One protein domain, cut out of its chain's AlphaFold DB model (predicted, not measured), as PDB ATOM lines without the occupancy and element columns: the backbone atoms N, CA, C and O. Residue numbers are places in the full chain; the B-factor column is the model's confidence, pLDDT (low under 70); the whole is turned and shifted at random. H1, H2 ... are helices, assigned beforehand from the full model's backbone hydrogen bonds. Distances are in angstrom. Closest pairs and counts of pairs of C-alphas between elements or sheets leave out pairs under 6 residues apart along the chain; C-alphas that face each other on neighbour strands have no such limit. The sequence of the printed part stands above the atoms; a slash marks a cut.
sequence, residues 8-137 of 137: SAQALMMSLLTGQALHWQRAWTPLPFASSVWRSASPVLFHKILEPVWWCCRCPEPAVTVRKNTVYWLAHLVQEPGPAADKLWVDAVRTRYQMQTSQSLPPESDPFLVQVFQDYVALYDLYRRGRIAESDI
ATOM      1  N   SER A   8     250.613 234.086 208.651       85.31
ATOM      2  CA  SER A   8     250.323 232.650 208.614       85.31
ATOM      3  C   SER A   8     248.958 232.339 207.992       85.31
ATOM      4  O   SER A   8     248.874 231.409 207.189       85.31
ATOM      5  N   ALA A   9     247.923 233.153 208.238       86.62
ATOM      6  CA  ALA A   9     246.629 233.018 207.572       86.62
ATOM      7  C   ALA A   9     246.716 233.324 206.072       86.62
ATOM      8  O   ALA A   9     246.127 232.596 205.272       86.62
ATOM      9  N   GLN A  10     247.484 234.342 205.658       88.69
ATOM     10  CA  GLN A  10     247.728 234.622 204.231       88.69
ATOM     11  C   GLN A  10     248.421 233.437 203.549       88.69
ATOM     12  O   GLN A  10     248.015 232.993 202.476       88.69
ATOM     13  N   ALA A  11     249.448 232.880 204.189       89.00
ATOM     14  CA  ALA A  11     250.177 231.736 203.661       89.00
ATOM     15  C   ALA A  11     249.329 230.455 203.612       89.00
ATOM     16  O   ALA A  11     249.429 229.674 202.659       89.00
ATOM     17  N   LEU A  12     248.468 230.250 204.612       89.00
ATOM     18  CA  LEU A  12     247.483 229.176 204.626       89.00
ATOM     19  C   LEU A  12     246.472 229.346 203.486       89.00
ATOM     20  O   LEU A  12     246.250 228.391 202.747       89.00
ATOM     21  N   MET A  13     245.945 230.555 203.270       90.31
ATOM     22  CA  MET A  13     245.071 230.872 202.133       90.31
ATOM     23  C   MET A  13     245.721 230.496 200.808       90.31
ATOM     24  O   MET A  13     245.136 229.759 200.018       90.31
ATOM     25  N   MET A  14     246.950 230.967 200.583       90.44
ATOM     26  CA  MET A  14     247.692 230.684 199.359       90.44
ATOM     27  C   MET A  14     247.885 229.186 199.162       90.44
ATOM     28  O   MET A  14     247.666 228.690 198.064       90.44
ATOM     29  N   SER A  15     248.220 228.456 200.226       90.62
ATOM     30  CA  SER A  15     248.376 227.000 200.156       90.62
ATOM     31  C   SER A  15     247.078 226.300 199.781       90.62
ATOM     32  O   SER A  15     247.089 225.396 198.954       90.62
ATOM     33  N   LEU A  16     245.952 226.722 200.363       90.50
ATOM     34  CA  LEU A  16     244.631 226.158 200.080       90.50
ATOM     35  C   LEU A  16     244.147 226.471 198.661       90.50
ATOM     36  O   LEU A  16     243.431 225.665 198.074       90.50
ATOM     37  N   LEU A  17     244.529 227.626 198.110       88.44
ATOM     38  CA  LEU A  17     244.199 228.015 196.738       88.44
ATOM     39  C   LEU A  17     245.053 227.281 195.701       88.44
ATOM     40  O   LEU A  17     244.550 226.941 194.634       88.44
ATOM     41  N   THR A  18     246.332 227.043 195.994       88.56
ATOM     42  CA  THR A  18     247.260 226.400 195.050       88.56
ATOM     43  C   THR A  18     247.370 224.888 195.235       88.56
ATOM     44  O   THR A  18     247.993 224.221 194.412       88.56
ATOM     45  N   GLY A  19     246.824 224.341 196.324       85.75
ATOM     46  CA  GLY A  19     247.061 222.959 196.751       85.75
ATOM     47  C   GLY A  19     248.499 222.706 197.230       85.75
ATOM     48  O   GLY A  19     248.890 221.558 197.436       85.75
ATOM     49  N   GLN A  20     249.317 223.753 197.396       87.00
ATOM     50  CA  GLN A  20     250.731 223.628 197.750       87.00
ATOM     51  C   GLN A  20     250.960 223.935 199.231       87.00
ATOM     52  O   GLN A  20     251.022 225.098 199.628       87.00
ATOM     53  N   ALA A  21     251.212 222.899 200.038       84.88
ATOM     54  CA  ALA A  21     251.520 223.031 201.470       84.88
ATOM     55  C   ALA A  21     252.736 223.938 201.772       84.88
ATOM     56  O   ALA A  21     252.878 224.452 202.883       84.88
ATOM     57  N   LEU A  22     253.617 224.137 200.784       84.62
ATOM     58  CA  LEU A  22     254.882 224.853 200.925       84.62
ATOM     59  C   LEU A  22     254.714 226.313 201.367       84.62
ATOM     60  O   LEU A  22     255.533 226.800 202.148       84.62
ATOM     61  N   HIS A  23     253.689 227.025 200.882       84.12
ATOM     62  CA  HIS A  23     253.504 228.434 201.253       84.12
ATOM     63  C   HIS A  23     253.234 228.561 202.750       84.12
ATOM     64  O   HIS A  23     253.890 229.344 203.434       84.12
ATOM     65  N   TRP A  24     252.335 227.727 203.264       84.62
ATOM     66  CA  TRP A  24     251.993 227.655 204.673       84.62
ATOM     67  C   TRP A  24     253.192 227.211 205.496       84.62
ATOM     68  O   TRP A  24     253.533 227.903 206.442       84.62
ATOM     69  N   GLN A  25     253.904 226.150 205.099       81.75
ATOM     70  CA  GLN A  25     255.111 225.681 205.793       81.75
ATOM     71  C   GLN A  25     256.153 226.785 206.020       81.75
ATOM     72  O   GLN A  25     256.734 226.860 207.103       81.75
ATOM     73  N   ARG A  26     256.369 227.649 205.021       81.75
ATOM     74  CA  ARG A  26     257.342 228.753 205.082       81.75
ATOM     75  C   ARG A  26     256.948 229.871 206.046       81.75
ATOM     76  O   ARG A  26     257.834 230.558 206.548       81.75
ATOM     77  N   ALA A  27     255.660 230.044 206.335       80.06
ATOM     78  CA  ALA A  27     255.194 231.077 207.262       80.06
ATOM     79  C   ALA A  27     255.568 230.806 208.728       80.06
ATOM     80  O   ALA A  27     255.477 231.707 209.555       80.06
ATOM     81  N   TRP A  28     256.031 229.594 209.044       75.19
ATOM     82  CA  TRP A  28     256.389 229.160 210.401       75.19
ATOM     83  C   TRP A  28     257.904 229.087 210.633       75.19
ATOM     84  O   TRP A  28     258.381 228.375 211.517       75.19
ATOM     85  N   THR A  29     258.670 229.820 209.827       69.69
ATOM     86  CA  THR A  29     260.122 229.995 209.977       69.69
ATOM     87  C   THR A  29     260.416 231.466 210.289       69.69
ATOM     88  O   THR A  29     259.981 232.310 209.506       69.69
ATOM     89  N   PRO A  30     261.134 231.804 211.389       61.12
ATOM     90  CA  PRO A  30     262.070 230.971 212.162       61.12
ATOM     91  C   PRO A  30     261.478 230.308 213.433       61.12
ATOM     92  O   PRO A  30     260.289 230.418 213.701       61.12
ATOM     93  N   LEU A  31     262.323 229.558 214.167       51.25
ATOM     94  CA  LEU A  31     262.035 228.815 215.416       51.25
ATOM     95  C   LEU A  31     261.039 229.532 216.356       51.25
ATOM     96  O   LEU A  31     261.110 230.754 216.482       51.25
ATOM     97  N   PRO A  32     260.152 228.792 217.056       53.34
ATOM     98  CA  PRO A  32     260.325 227.399 217.502       53.34
ATOM     99  C   PRO A  32     259.770 226.314 216.563       53.34
ATOM    100  O   PRO A  32     260.060 225.135 216.751       53.34
ATOM    101  N   PHE A  33     259.035 226.683 215.514       57.22
ATOM    102  CA  PHE A  33     258.354 225.715 214.646       57.22
ATOM    103  C   PHE A  33     259.235 225.155 213.522       57.22
ATOM    104  O   PHE A  33     258.812 224.272 212.799       57.22
ATOM    105  N   ALA A  34     260.508 225.550 213.409       57.75
ATOM    106  CA  ALA A  34     261.464 224.942 212.470       57.75
ATOM    107  C   ALA A  34     261.975 223.540 212.896       57.75
ATOM    108  O   ALA A  34     262.934 223.019 212.302       57.75
ATOM    109  N   SER A  35     261.354 222.934 213.919       63.97
ATOM    110  CA  SER A  35     261.683 221.597 214.421       63.97
ATOM    111  C   SER A  35     261.497 220.529 213.333       63.97
ATOM    112  O   SER A  35     260.715 220.687 212.390       63.97
ATOM    113  N   SER A  36     262.241 219.424 213.433       68.12
ATOM    114  CA  SER A  36     262.095 218.292 212.502       68.12
ATOM    115  C   SER A  36     260.668 217.734 212.506       68.12
ATOM    116  O   SER A  36     260.157 217.378 211.447       68.12
ATOM    117  N   VAL A  37     260.016 217.748 213.674       68.38
ATOM    118  CA  VAL A  37     258.630 217.311 213.890       68.38
ATOM    119  C   VAL A  37     257.645 218.128 213.057       68.38
ATOM    120  O   VAL A  37     256.737 217.569 212.453       68.38
ATOM    121  N   TRP A  38     257.828 219.446 212.958       75.06
ATOM    122  CA  TRP A  38     256.975 220.276 212.106       75.06
ATOM    123  C   TRP A  38     257.155 219.949 210.626       75.06
ATOM    124  O   TRP A  38     256.182 219.785 209.887       75.06
ATOM    125  N   ARG A  39     258.408 219.831 210.180       74.81
ATOM    126  CA  ARG A  39     258.708 219.512 208.781       74.81
ATOM    127  C   ARG A  39     258.124 218.163 208.365       74.81
ATOM    128  O   ARG A  39     257.669 218.048 207.232       74.81
ATOM    129  N   SER A  40     258.086 217.180 209.265       78.00
ATOM    130  CA  SER A  40     257.477 215.876 208.990       78.00
ATOM    131  C   SER A  40     255.949 215.878 209.107       78.00
ATOM    132  O   SER A  40     255.283 215.264 208.276       78.00
ATOM    133  N   ALA A  41     255.374 216.579 210.090       82.06
ATOM    134  CA  ALA A  41     253.930 216.583 210.321       82.06
ATOM    135  C   ALA A  41     253.160 217.500 209.357       82.06
ATOM    136  O   ALA A  41     252.022 217.200 208.993       82.06
ATOM    137  N   SER A  42     253.762 218.613 208.926       82.81
ATOM    138  CA  SER A  42     253.085 219.656 208.144       82.81
ATOM    139  C   SER A  42     252.472 219.186 206.818       82.81
ATOM    140  O   SER A  42     251.322 219.553 206.576       82.81
ATOM    141  N   PRO A  43     253.110 218.349 205.973       87.44
ATOM    142  CA  PRO A  43     252.465 217.893 204.740       87.44
ATOM    143  C   PRO A  43     251.217 217.055 205.034       87.44
ATOM    144  O   PRO A  43     250.186 217.207 204.380       87.44
ATOM    145  N   VAL A  44     251.294 216.189 206.048       89.44
ATOM    146  CA  VAL A  44     250.177 215.328 206.444       89.44
ATOM    147  C   VAL A  44     249.043 216.160 207.029       89.44
ATOM    148  O   VAL A  44     247.896 215.990 206.620       89.44
ATOM    149  N   LEU A  45     249.353 217.082 207.945       89.75
ATOM    150  CA  LEU A  45     248.375 218.013 208.504       89.75
ATOM    151  C   LEU A  45     247.659 218.776 207.392       89.75
ATOM    152  O   LEU A  45     246.430 218.824 207.383       89.75
ATOM    153  N   PHE A  46     248.412 219.307 206.427       91.19
ATOM    154  CA  PHE A  46     247.843 220.056 205.319       91.19
ATOM    155  C   PHE A  46     246.892 219.193 204.476       91.19
ATOM    156  O   PHE A  46     245.698 219.475 204.429       91.19
ATOM    157  N   HIS A  47     247.385 218.103 203.883       90.12
ATOM    158  CA  HIS A  47     246.618 217.321 202.906       90.12
ATOM    159  C   HIS A  47     245.525 216.434 203.517       90.12
ATOM    160  O   HIS A  47     244.525 216.137 202.868       90.12
ATOM    161  N   LYS A  48     245.709 215.941 204.749       90.19
ATOM    162  CA  LYS A  48     244.771 214.982 205.369       90.19
ATOM    163  C   LYS A  48     243.769 215.632 206.311       90.19
ATOM    164  O   LYS A  48     242.789 214.982 206.689       90.19
ATOM    165  N   ILE A  49     244.010 216.877 206.719       91.81
ATOM    166  CA  ILE A  49     243.173 217.563 207.703       91.81
ATOM    167  C   ILE A  49     242.769 218.940 207.194       91.81
ATOM    168  O   ILE A  49     241.585 219.144 206.951       91.81
ATOM    169  N   LEU A  50     243.717 219.858 207.006       91.62
ATOM    170  CA  LEU A  50     243.401 221.263 206.737       91.62
ATOM    171  C   LEU A  50     242.672 221.438 205.403       91.62
ATOM    172  O   LEU A  50     241.547 221.925 205.380       91.62
ATOM    173  N   GLU A  51     243.261 220.985 204.302       91.75
ATOM    174  CA  GLU A  51     242.646 221.084 202.977       91.75
ATOM    175  C   GLU A  51     241.223 220.478 202.942       91.75
ATOM    176  O   GLU A  51     240.295 221.183 202.535       91.75
ATOM    177  N   PRO A  52     240.977 219.256 203.461       90.81
ATOM    178  CA  PRO A  52     239.620 218.738 203.624       90.81
ATOM    179  C   PRO A  52     238.688 219.629 204.461       90.81
ATOM    180  O   PRO A  52     237.537 219.822 204.073       90.81
ATOM    181  N   VAL A  53     239.157 220.185 205.587       91.62
ATOM    182  CA  VAL A  53     238.358 221.096 206.430       91.62
ATOM    183  C   VAL A  53     237.926 222.320 205.631       91.62
ATOM    184  O   VAL A  53     236.754 222.682 205.657       91.62
ATOM    185  N   TRP A  54     238.839 222.920 204.867       90.31
ATOM    186  CA  TRP A  54     238.543 224.077 204.024       90.31
ATOM    187  C   TRP A  54     237.482 223.798 202.956       90.31
ATOM    188  O   TRP A  54     236.635 224.652 202.679       90.31
ATOM    189  N   TRP A  55     237.506 222.614 202.342       88.00
ATOM    190  CA  TRP A  55     236.445 222.200 201.424       88.00
ATOM    191  C   TRP A  55     235.115 222.017 202.158       88.00
ATOM    192  O   TRP A  55     234.110 222.574 201.719       88.00
ATOM    193  N   CYS A  56     235.110 221.344 203.314       88.00
ATOM    194  CA  CYS A  56     233.899 221.165 204.117       88.00
ATOM    195  C   CYS A  56     233.287 222.494 204.579       88.00
ATOM    196  O   CYS A  56     232.068 222.620 204.551       88.00
ATOM    197  N   CYS A  57     234.096 223.505 204.919       85.62
ATOM    198  CA  CYS A  57     233.594 224.829 205.300       85.62
ATOM    199  C   CYS A  57     232.794 225.534 204.187       85.62
ATOM    200  O   CYS A  57     232.068 226.488 204.469       85.62
ATOM    201  N   ARG A  58     232.955 225.108 202.928       81.69
ATOM    202  CA  ARG A  58     232.328 225.708 201.739       81.69
ATOM    203  C   ARG A  58     231.204 224.852 201.155       81.69
ATOM    204  O   ARG A  58     230.484 225.318 200.276       81.69
ATOM    205  N   CYS A  59     231.048 223.616 201.625       74.88
ATOM    206  CA  CYS A  59     229.942 222.751 201.239       74.88
ATOM    207  C   CYS A  59     228.656 223.140 201.990       74.88
ATOM    208  O   CYS A  59     228.734 223.664 203.102       74.88
ATOM    209  N   PRO A  60     227.470 222.865 201.416       67.81
ATOM    210  CA  PRO A  60     226.223 222.927 202.170       67.81
ATOM    211  C   PRO A  60     226.281 221.985 203.381       67.81
ATOM    212  O   PRO A  60     226.962 220.954 203.342       67.81
ATOM    213  N   GLU A  61     225.577 222.353 204.454       65.00
ATOM    214  CA  GLU A  61     225.539 221.557 205.681       65.00
ATOM    215  C   GLU A  61     225.089 220.121 205.383       65.00
ATOM    216  O   GLU A  61     224.124 219.905 204.639       65.00
ATOM    217  N   PRO A  62     225.785 219.108 205.925       62.66
ATOM    218  CA  PRO A  62     225.381 217.733 205.721       62.66
ATOM    219  C   PRO A  62     224.017 217.494 206.378       62.66
ATOM    220  O   PRO A  62     223.811 217.835 207.538       62.66
ATOM    221  N   ALA A  63     223.114 216.802 205.680       57.16
ATOM    222  CA  ALA A  63     221.794 216.416 206.198       57.16
ATOM    223  C   ALA A  63     221.840 215.401 207.369       57.16
ATOM    224  O   ALA A  63     220.809 214.879 207.789       57.16
ATOM    225  N   VAL A  64     223.031 215.074 207.878       61.25
ATOM    226  CA  VAL A  64     223.281 214.070 208.918       61.25
ATOM    227  C   VAL A  64     224.030 214.675 210.097       61.25
ATOM    228  O   VAL A  64     224.892 215.537 209.938       61.25
ATOM    229  N   THR A  65     223.744 214.151 211.292       63.25
ATOM    230  CA  THR A  65     224.400 214.530 212.549       63.25
ATOM    231  C   THR A  65     225.922 214.473 212.441       63.25
ATOM    232  O   THR A  65     226.504 213.424 212.139       63.25
ATOM    233  N   VAL A  66     226.563 215.596 212.754       66.19
ATOM    234  CA  VAL A  66     228.016 215.760 212.759       66.19
ATOM    235  C   VAL A  66     228.639 214.861 213.833       66.19
ATOM    236  O   VAL A  66     228.484 215.084 215.033       66.19
ATOM    237  N   ARG A  67     229.366 213.818 213.415       73.94
ATOM    238  CA  ARG A  67     230.124 212.953 214.339       73.94
ATOM    239  C   ARG A  67     231.406 213.656 214.792       73.94
ATOM    240  O   ARG A  67     232.130 214.202 213.957       73.94
ATOM    241  N   LYS A  68     231.728 213.585 216.090       76.06
ATOM    242  CA  LYS A  68     232.975 214.140 216.657       76.06
ATOM    243  C   LYS A  68     234.216 213.597 215.935       76.06
ATOM    244  O   LYS A  68     234.216 212.468 215.449       76.06
ATOM    245  N   ASN A  69     235.273 214.406 215.880       75.00
ATOM    246  CA  ASN A  69     236.569 214.112 215.242       75.00
ATOM    247  C   ASN A  69     236.527 213.861 213.717       75.00
ATOM    248  O   ASN A  69     237.525 213.450 213.116       75.00
ATOM    249  N   THR A  70     235.397 214.122 213.054       84.19
ATOM    250  CA  THR A  70     235.318 214.144 211.586       84.19
ATOM    251  C   THR A  70     235.812 215.476 211.018       84.19
ATOM    252  O   THR A  70     235.885 216.475 211.728       84.19
ATOM    253  N   VAL A  71     236.131 215.504 209.719       85.94
ATOM    254  CA  VAL A  71     236.461 216.752 209.003       85.94
ATOM    255  C   VAL A  71     235.297 217.746 209.073       85.94
ATOM    256  O   VAL A  71     235.519 218.929 209.291       85.94
ATOM    257  N   TYR A  72     234.056 217.260 208.980       85.88
ATOM    258  CA  TYR A  72     232.857 218.084 209.145       85.88
ATOM    259  C   TYR A  72     232.753 218.701 210.537       85.88
ATOM    260  O   TYR A  72     232.383 219.860 210.667       85.88
ATOM    261  N   TRP A  73     233.114 217.954 211.581       87.31
ATOM    262  CA  TRP A  73     233.128 218.504 212.932       87.31
ATOM    263  C   TRP A  73     234.198 219.578 213.111       87.31
ATOM    264  O   TRP A  73     233.924 220.621 213.692       87.31
ATOM    265  N   LEU A  74     235.390 219.363 212.552       91.31
ATOM    266  CA  LEU A  74     236.433 220.387 212.510       91.31
ATOM    267  C   LEU A  74     235.976 221.644 211.756       91.31
ATOM    268  O   LEU A  74     236.209 222.751 212.231       91.31
ATOM    269  N   ALA A  75     235.295 221.480 210.619       90.81
ATOM    270  CA  ALA A  75     234.714 222.592 209.873       90.81
ATOM    271  C   ALA A  75     233.677 223.345 210.716       90.81
ATOM    272  O   ALA A  75     233.766 224.561 210.834       90.81
ATOM    273  N   HIS A  76     232.775 222.638 211.399       89.94
ATOM    274  CA  HIS A  76     231.793 223.251 212.293       89.94
ATOM    275  C   HIS A  76     232.450 224.075 213.414       89.94
ATOM    276  O   HIS A  76     231.988 225.168 213.722       89.94
ATOM    277  N   LEU A  77     233.548 223.596 214.015       91.06
ATOM    278  CA  LEU A  77     234.289 224.365 215.030       91.06
ATOM    279  C   LEU A  77     234.848 225.684 214.474       91.06
ATOM    280  O   LEU A  77     234.935 226.667 215.205       91.06
ATOM    281  N   VAL A  78     235.241 225.699 213.198       91.19
ATOM    282  CA  VAL A  78     235.736 226.897 212.503       91.19
ATOM    283  C   VAL A  78     234.590 227.838 212.127       91.19
ATOM    284  O   VAL A  78     234.746 229.055 212.212       91.19
ATOM    285  N   GLN A  79     233.451 227.289 211.706       88.81
ATOM    286  CA  GLN A  79     232.285 228.062 211.279       88.81
ATOM    287  C   GLN A  79     231.565 228.732 212.454       88.81
ATOM    288  O   GLN A  79     231.133 229.881 212.334       88.81
ATOM    289  N   GLU A  80     231.484 228.035 213.589       88.44
ATOM    290  CA  GLU A  80     230.834 228.486 214.820       88.44
ATOM    291  C   GLU A  80     231.773 228.314 216.029       88.44
ATOM    292  O   GLU A  80     231.612 227.397 216.845       88.44
ATOM    293  N   PRO A  81     232.796 229.178 216.165       88.00
ATOM    294  CA  PRO A  81     233.771 229.063 217.240       88.00
ATOM    295  C   PRO A  81     233.143 229.430 218.594       88.00
ATOM    296  O   PRO A  81     232.951 230.602 218.920       88.00
ATOM    297  N   GLY A  82     232.836 228.418 219.405       88.31
ATOM    298  CA  GLY A  82     232.422 228.579 220.803       88.31
ATOM    299  C   GLY A  82     233.594 228.759 221.789       88.31
ATOM    300  O   GLY A  82     234.757 228.630 221.403       88.31
ATOM    301  N   PRO A  83     233.318 228.971 223.095       86.38
ATOM    302  CA  PRO A  83     234.337 229.266 224.118       86.38
ATOM    303  C   PRO A  83     235.419 228.194 224.335       86.38
ATOM    304  O   PRO A  83     236.426 228.474 224.976       86.38
ATOM    305  N   ALA A  84     235.203 226.969 223.849       91.50
ATOM    306  CA  ALA A  84     236.135 225.844 223.967       91.50
ATOM    307  C   ALA A  84     236.556 225.266 222.601       91.50
ATOM    308  O   ALA A  84     237.078 224.152 222.535       91.50
ATOM    309  N   ALA A  85     236.269 225.973 221.501       91.00
ATOM    310  CA  ALA A  85     236.477 225.452 220.152       91.00
ATOM    311  C   ALA A  85     237.959 225.213 219.822       91.00
ATOM    312  O   ALA A  85     238.272 224.254 219.128       91.00
ATOM    313  N   ASP A  86     238.862 226.017 220.382       92.00
ATOM    314  CA  ASP A  86     240.313 225.869 220.262       92.00
ATOM    315  C   ASP A  86     240.822 224.557 220.883       92.00
ATOM    316  O   ASP A  86     241.548 223.803 220.239       92.00
ATOM    317  N   LYS A  87     240.388 224.233 222.104       92.81
ATOM    318  CA  LYS A  87     240.746 222.982 222.790       92.81
ATOM    319  C   LYS A  87     240.185 221.772 222.057       92.81
ATOM    320  O   LYS A  87     240.910 220.822 221.780       92.81
ATOM    321  N   LEU A  88     238.904 221.842 221.686       93.69
ATOM    322  CA  LEU A  88     238.246 220.788 220.919       93.69
ATOM    323  C   LEU A  88     238.941 220.568 219.574       93.69
ATOM    324  O   LEU A  88     239.128 219.423 219.176       93.69
ATOM    325  N   TRP A  89     239.362 221.641 218.903       94.44
ATOM    326  CA  TRP A  89     240.133 221.574 217.668       94.44
ATOM    327  C   TRP A  89     241.471 220.860 217.865       94.44
ATOM    328  O   TRP A  89     241.784 219.941 217.109       94.44
ATOM    329  N   VAL A  90     242.252 221.242 218.879       93.75
ATOM    330  CA  VAL A  90     243.553 220.621 219.176       93.75
ATOM    331  C   VAL A  90     243.398 219.111 219.385       93.75
ATOM    332  O   VAL A  90     244.072 218.323 218.712       93.75
ATOM    333  N   ASP A  91     242.459 218.699 220.239       93.31
ATOM    334  CA  ASP A  91     242.199 217.285 220.539       93.31
ATOM    335  C   ASP A  91     241.764 216.503 219.291       93.31
ATOM    336  O   ASP A  91     242.226 215.385 219.029       93.31
ATOM    337  N   ALA A  92     240.899 217.111 218.480       92.69
ATOM    338  CA  ALA A  92     240.400 216.544 217.237       92.69
ATOM    339  C   ALA A  92     241.511 216.333 216.209       92.69
ATOM    340  O   ALA A  92     241.624 215.256 215.617       92.69
ATOM    341  N   VAL A  93     242.328 217.364 215.982       93.25
ATOM    342  CA  VAL A  93     243.418 217.336 215.006       93.25
ATOM    343  C   VAL A  93     244.460 216.310 215.426       93.25
ATOM    344  O   VAL A  93     244.882 215.513 214.589       93.25
ATOM    345  N   ARG A  94     244.805 216.247 216.719       92.38
ATOM    346  CA  ARG A  94     245.715 215.230 217.259       92.38
ATOM    347  C   ARG A  94     245.172 213.820 217.041       92.38
ATOM    348  O   ARG A  94     245.878 212.974 216.494       92.38
ATOM    349  N   THR A  95     243.907 213.589 217.391       92.12
ATOM    350  CA  THR A  95     243.239 212.293 217.200       92.12
ATOM    351  C   THR A  95     243.264 211.871 215.732       92.12
ATOM    352  O   THR A  95     243.624 210.741 215.403       92.12
ATOM    353  N   ARG A  96     242.928 212.788 214.818       91.56
ATOM    354  CA  ARG A  96     242.940 212.510 213.378       91.56
ATOM    355  C   ARG A  96     244.345 212.255 212.854       91.56
ATOM    356  O   ARG A  96     244.526 211.319 212.082       91.56
ATOM    357  N   TYR A  97     245.327 213.051 213.264       91.69
ATOM    358  CA  TYR A  97     246.717 212.848 212.873       91.69
ATOM    359  C   TYR A  97     247.200 211.456 213.293       91.69
ATOM    360  O   TYR A  97     247.752 210.726 212.468       91.69
ATOM    361  N   GLN A  98     246.895 211.039 214.524       92.62
ATOM    362  CA  GLN A  98     247.222 209.706 215.024       92.62
ATOM    363  C   GLN A  98     246.530 208.600 214.224       92.62
ATOM    364  O   GLN A  98     247.184 207.639 213.831       92.62
ATOM    365  N   MET A  99     245.245 208.753 213.897       89.88
ATOM    366  CA  MET A  99     244.530 207.791 213.047       89.88
ATOM    367  C   MET A  99     245.113 207.685 211.629       89.88
ATOM    368  O   MET A  99     245.037 206.623 211.022       89.88
ATOM    369  N   GLN A 100     245.672 208.769 211.081       89.06
ATOM    370  CA  GLN A 100     246.219 208.801 209.717       89.06
ATOM    371  C   GLN A 100     247.676 208.334 209.628       89.06
ATOM    372  O   GLN A 100     248.096 207.854 208.580       89.06
ATOM    373  N   THR A 101     248.458 208.499 210.697       89.06
ATOM    374  CA  THR A 101     249.917 208.279 210.680       89.06
ATOM    375  C   THR A 101     250.395 207.197 211.639       89.06
ATOM    376  O   THR A 101     251.555 206.804 211.579       89.06
ATOM    377  N   SER A 102     249.530 206.729 212.544       89.88
ATOM    378  CA  SER A 102     249.901 205.928 213.721       89.88
ATOM    379  C   SER A 102     250.908 206.613 214.661       89.88
ATOM    380  O   SER A 102     251.479 205.957 215.528       89.88
ATOM    381  N   GLN A 103     251.124 207.927 214.522       89.50
ATOM    382  CA  GLN A 103     252.023 208.724 215.358       89.50
ATOM    383  C   GLN A 103     251.245 209.775 216.146       89.50
ATOM    384  O   GLN A 103     250.292 210.368 215.646       89.50
ATOM    385  N   SER A 104     251.681 210.055 217.369       88.88
ATOM    386  CA  SER A 104     251.091 211.117 218.184       88.88
ATOM    387  C   SER A 104     251.834 212.430 217.967       88.88
ATOM    388  O   SER A 104     253.064 212.459 217.987       88.88
ATOM    389  N   LEU A 105     251.091 213.527 217.801       88.88
ATOM    390  CA  LEU A 105     251.682 214.860 217.897       88.88
ATOM    391  C   LEU A 105     252.025 215.147 219.361       88.88
ATOM    392  O   LEU A 105     251.184 214.893 220.231       88.88
ATOM    393  N   PRO A 106     253.227 215.665 219.647       86.75
ATOM    394  CA  PRO A 106     253.615 215.941 221.015       86.75
ATOM    395  C   PRO A 106     252.908 217.203 221.554       86.75
ATOM    396  O   PRO A 106     252.500 218.057 220.757       86.75
ATOM    397  N   PRO A 107     252.752 217.359 222.882       86.50
ATOM    398  CA  PRO A 107     252.036 218.490 223.489       86.50
ATOM    399  C   PRO A 107     252.596 219.870 223.120       86.50
ATOM    400  O   PRO A 107     251.847 220.835 223.007       86.50
ATOM    401  N   GLU A 108     253.897 219.978 222.845       84.25
ATOM    402  CA  GLU A 108     254.520 221.212 222.349       84.25
ATOM    403  C   GLU A 108     253.967 221.703 220.994       84.25
ATOM    404  O   GLU A 108     254.236 222.836 220.594       84.25
ATOM    405  N   SER A 109     253.161 220.894 220.296       84.56
ATOM    406  CA  SER A 109     252.434 221.311 219.090       84.56
ATOM    407  C   SER A 109     251.144 222.099 219.366       84.56
ATOM    408  O   SER A 109     250.594 222.684 218.435       84.56
ATOM    409  N   ASP A 110     250.671 222.185 220.612       88.06
ATOM    410  CA  ASP A 110     249.369 222.792 220.933       88.06
ATOM    411  C   ASP A 110     249.280 224.285 220.597       88.06
ATOM    412  O   ASP A 110     248.325 224.671 219.918       88.06
ATOM    413  N   PRO A 111     250.263 225.140 220.953       85.19
ATOM    414  CA  PRO A 111     250.229 226.551 220.565       85.19
ATOM    415  C   PRO A 111     250.154 226.734 219.046       85.19
ATOM    416  O   PRO A 111     249.482 227.635 218.547       85.19
ATOM    417  N   PHE A 112     250.811 225.841 218.305       82.94
ATOM    418  CA  PHE A 112     250.770 225.829 216.852       82.94
ATOM    419  C   PHE A 112     249.378 225.449 216.334       82.94
ATOM    420  O   PHE A 112     248.811 226.161 215.508       82.94
ATOM    421  N   LEU A 113     248.794 224.363 216.843       89.75
ATOM    422  CA  LEU A 113     247.464 223.909 216.438       89.75
ATOM    423  C   LEU A 113     246.377 224.949 216.750       89.75
ATOM    424  O   LEU A 113     245.454 225.116 215.951       89.75
ATOM    425  N   VAL A 114     246.518 225.685 217.856       91.25
ATOM    426  CA  VAL A 114     245.653 226.823 218.202       91.25
ATOM    427  C   VAL A 114     245.804 227.966 217.199       91.25
ATOM    428  O   VAL A 114     244.800 228.502 216.735       91.25
ATOM    429  N   GLN A 115     247.028 228.334 216.813       87.75
ATOM    430  CA  GLN A 115     247.221 229.387 215.814       87.75
ATOM    431  C   GLN A 115     246.644 228.978 214.448       87.75
ATOM    432  O   GLN A 115     245.995 229.790 213.791       87.75
ATOM    433  N   VAL A 116     246.782 227.709 214.049       89.38
ATOM    434  CA  VAL A 116     246.142 227.182 212.830       89.38
ATOM    435  C   VAL A 116     244.622 227.304 212.896       89.38
ATOM    436  O   VAL A 116     244.006 227.697 211.908       89.38
ATOM    437  N   PHE A 117     244.012 226.998 214.044       92.75
ATOM    438  CA  PHE A 117     242.575 227.187 214.242       92.75
ATOM    439  C   PHE A 117     242.164 228.649 214.052       92.75
ATOM    440  O   PHE A 117     241.228 228.940 213.310       92.75
ATOM    441  N   GLN A 118     242.891 229.577 214.672       91.56
ATOM    442  CA  GLN A 118     242.616 231.011 214.560       91.56
ATOM    443  C   GLN A 118     242.760 231.520 213.120       91.56
ATOM    444  O   GLN A 118     241.918 232.292 212.658       91.56
ATOM    445  N   ASP A 119     243.783 231.055 212.399       89.94
ATOM    446  CA  ASP A 119     243.980 231.372 210.985       89.94
ATOM    447  C   ASP A 119     242.813 230.839 210.133       89.94
ATOM    448  O   ASP A 119     242.310 231.545 209.259       89.94
ATOM    449  N   TYR A 120     242.320 229.630 210.428       90.75
ATOM    450  CA  TYR A 120     241.139 229.048 209.779       90.75
ATOM    451  C   TYR A 120     239.861 229.846 210.030       90.75
ATOM    452  O   TYR A 120     239.107 230.102 209.090       90.75
ATOM    453  N   VAL A 121     239.618 230.260 211.275       91.62
ATOM    454  CA  VAL A 121     238.464 231.097 211.638       91.62
ATOM    455  C   VAL A 121     238.522 232.427 210.888       91.62
ATOM    456  O   VAL A 121     237.530 232.839 210.288       91.62
ATOM    457  N   ALA A 122     239.696 233.064 210.831       89.88
ATOM    458  CA  ALA A 122     239.885 234.308 210.086       89.88
ATOM    459  C   ALA A 122     239.643 234.134 208.574       89.88
ATOM    460  O   ALA A 122     239.006 234.984 207.946       89.88
ATOM    461  N   LEU A 123     240.116 233.027 207.991       89.31
ATOM    462  CA  LEU A 123     239.880 232.676 206.587       89.31
ATOM    463  C   LEU A 123     238.401 232.443 206.287       89.31
ATOM    464  O   LEU A 123     237.889 232.937 205.280       89.31
ATOM    465  N   TYR A 124     237.708 231.710 207.156       89.75
ATOM    466  CA  TYR A 124     236.285 231.454 206.988       89.75
ATOM    467  C   TYR A 124     235.454 232.733 207.130       89.75
ATOM    468  O   TYR A 124     234.556 232.968 206.324       89.75
ATOM    469  N   ASP A 125     235.788 233.604 208.084       89.06
ATOM    470  CA  ASP A 125     235.146 234.911 208.227       89.06
ATOM    471  C   ASP A 125     235.309 235.778 206.974       89.06
ATOM    472  O   ASP A 125     234.350 236.427 206.546       89.06
ATOM    473  N   LEU A 126     236.498 235.773 206.361       86.31
ATOM    474  CA  LEU A 126     236.751 236.469 205.099       86.31
ATOM    475  C   LEU A 126     235.879 235.904 203.968       86.31
ATOM    476  O   LEU A 126     235.206 236.665 203.276       86.31
ATOM    477  N   TYR A 127     235.847 234.579 203.819       85.88
ATOM    478  CA  TYR A 127     235.019 233.900 202.819       85.88
ATOM    479  C   TYR A 127     233.525 234.196 203.003       85.88
ATOM    480  O   TYR A 127     232.831 234.545 202.049       85.88
ATOM    481  N   ARG A 128     233.027 234.109 204.242       85.38
ATOM    482  CA  ARG A 128     231.624 234.374 204.575       85.38
ATOM    483  C   ARG A 128     231.225 235.807 204.231       85.38
ATOM    484  O   ARG A 128     230.157 236.002 203.662       85.38
ATOM    485  N   ARG A 129     232.076 236.794 204.537       83.56
ATOM    486  CA  ARG A 129     231.837 238.200 204.163       83.56
ATOM    487  C   ARG A 129     231.797 238.393 202.649       83.56
ATOM    488  O   ARG A 129     230.944 239.134 202.180       83.56
ATOM    489  N   GLY A 130     232.675 237.712 201.908       79.19
ATOM    490  CA  GLY A 130     232.657 237.717 200.442       79.19
ATOM    491  C   GLY A 130     231.327 237.215 199.876       79.19
ATOM    492  O   GLY A 130     230.720 237.897 199.062       79.19
ATOM    493  N   ARG A 131     230.815 236.085 200.386       75.75
ATOM    494  CA  ARG A 131     229.512 235.548 199.951       75.75
ATOM    495  C   ARG A 131     228.332 236.469 200.243       75.75
ATOM    496  O   ARG A 131     227.436 236.558 199.420       75.75
ATOM    497  N   ILE A 132     228.312 237.107 201.415       73.88
ATOM    498  CA  ILE A 132     227.226 238.032 201.782       73.88
ATOM    499  C   ILE A 132     227.216 239.226 200.819       73.88
ATOM    500  O   ILE A 132     226.166 239.594 200.309       73.88
ATOM    501  N   ALA A 133     228.395 239.769 200.501       69.25
ATOM    502  CA  ALA A 133     228.513 240.858 199.537       69.25
ATOM    503  C   ALA A 133     228.069 240.460 198.116       69.25
ATOM    504  O   ALA A 133     227.551 241.306 197.400       69.25
ATOM    505  N   GLU A 134     228.252 239.200 197.707       65.44
ATOM    506  CA  GLU A 134     227.752 238.683 196.422       65.44
ATOM    507  C   GLU A 134     226.235 238.449 196.415       65.44
ATOM    508  O   GLU A 134     225.616 238.593 195.369       65.44
ATOM    509  N   SER A 135     225.625 238.090 197.551       64.81
ATOM    510  CA  SER A 135     224.171 237.881 197.648       64.81
ATOM    511  C   SER A 135     223.354 239.173 197.727       64.81
ATOM    512  O   SER A 135     222.140 239.127 197.542       64.81
ATOM    513  N   ASP A 136     224.009 240.298 198.020       56.31
ATOM    514  CA  ASP A 136     223.397 241.629 198.108       56.31
ATOM    515  C   ASP A 136     223.448 242.408 196.767       56.31
ATOM    516  O   ASP A 136     223.026 243.567 196.719       56.31
ATOM    517  N   ILE A 137     223.968 241.794 195.689       53.34
ATOM    518  CA  ILE A 137     224.044 242.328 194.309       53.34
ATOM    519  C   ILE A 137     223.025 241.607 193.421       53.34
ATOM    520  O   ILE A 137     222.354 242.304 192.626       53.34
TER     521      ILE A 137
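AT A GLANCE: This is residues 8 to 137 of the 137 residues of an uncharacterized protein of Rahnella sp. BIGb0236 (UniProt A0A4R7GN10). Two long helices, H3 and H6, form the middle of a compact body, with helical hairpin H1-H2 on one side and hairpin H4-H5 on the other; residues 129 to 137 stick out. The printed part has 130 residues, with six named helices, H1 to H6 in order, and no named strand: all helix. The radius of gyration of the C-alphas is 14.7 A; the spans are 48 by 31 by 26 A.

HOW THE PARTS SIT: Start at H1, residues 8 to 18, which touches H2, residues 21 to 26; their closest C-alphas, Ala 11 and Trp 24, are 4.6 A apart. H3, residues 36 to 56, touches H4, residues 71 to 79, about perpendicular at 81 degrees, closest at C-alphas Val 53 and Ala 75, 5.2 A. H5, residues 85 to 101, and H6, residues 107 to 135, touch, closest at C-alphas Val 90 and Leu 113, 5.8 A. Every O i to N i+4 pair is within hydrogen-bond range in H1, H2, H4 and H5; H3 has 13 of 17, H6 23 of 25.

IN THESE COORDINATES: Find C-alpha 8 at (250.323, 232.650, 208.614), where H1 begins; H6, 42.7 A long, ends at C-alpha 135 (224.171, 237.881, 197.648).

THE WHOLE: The printed part has no cut; the H3 to H4 link is long. Residues 29 to 37, 60 to 66 and 133 to 137 are under pLDDT 70.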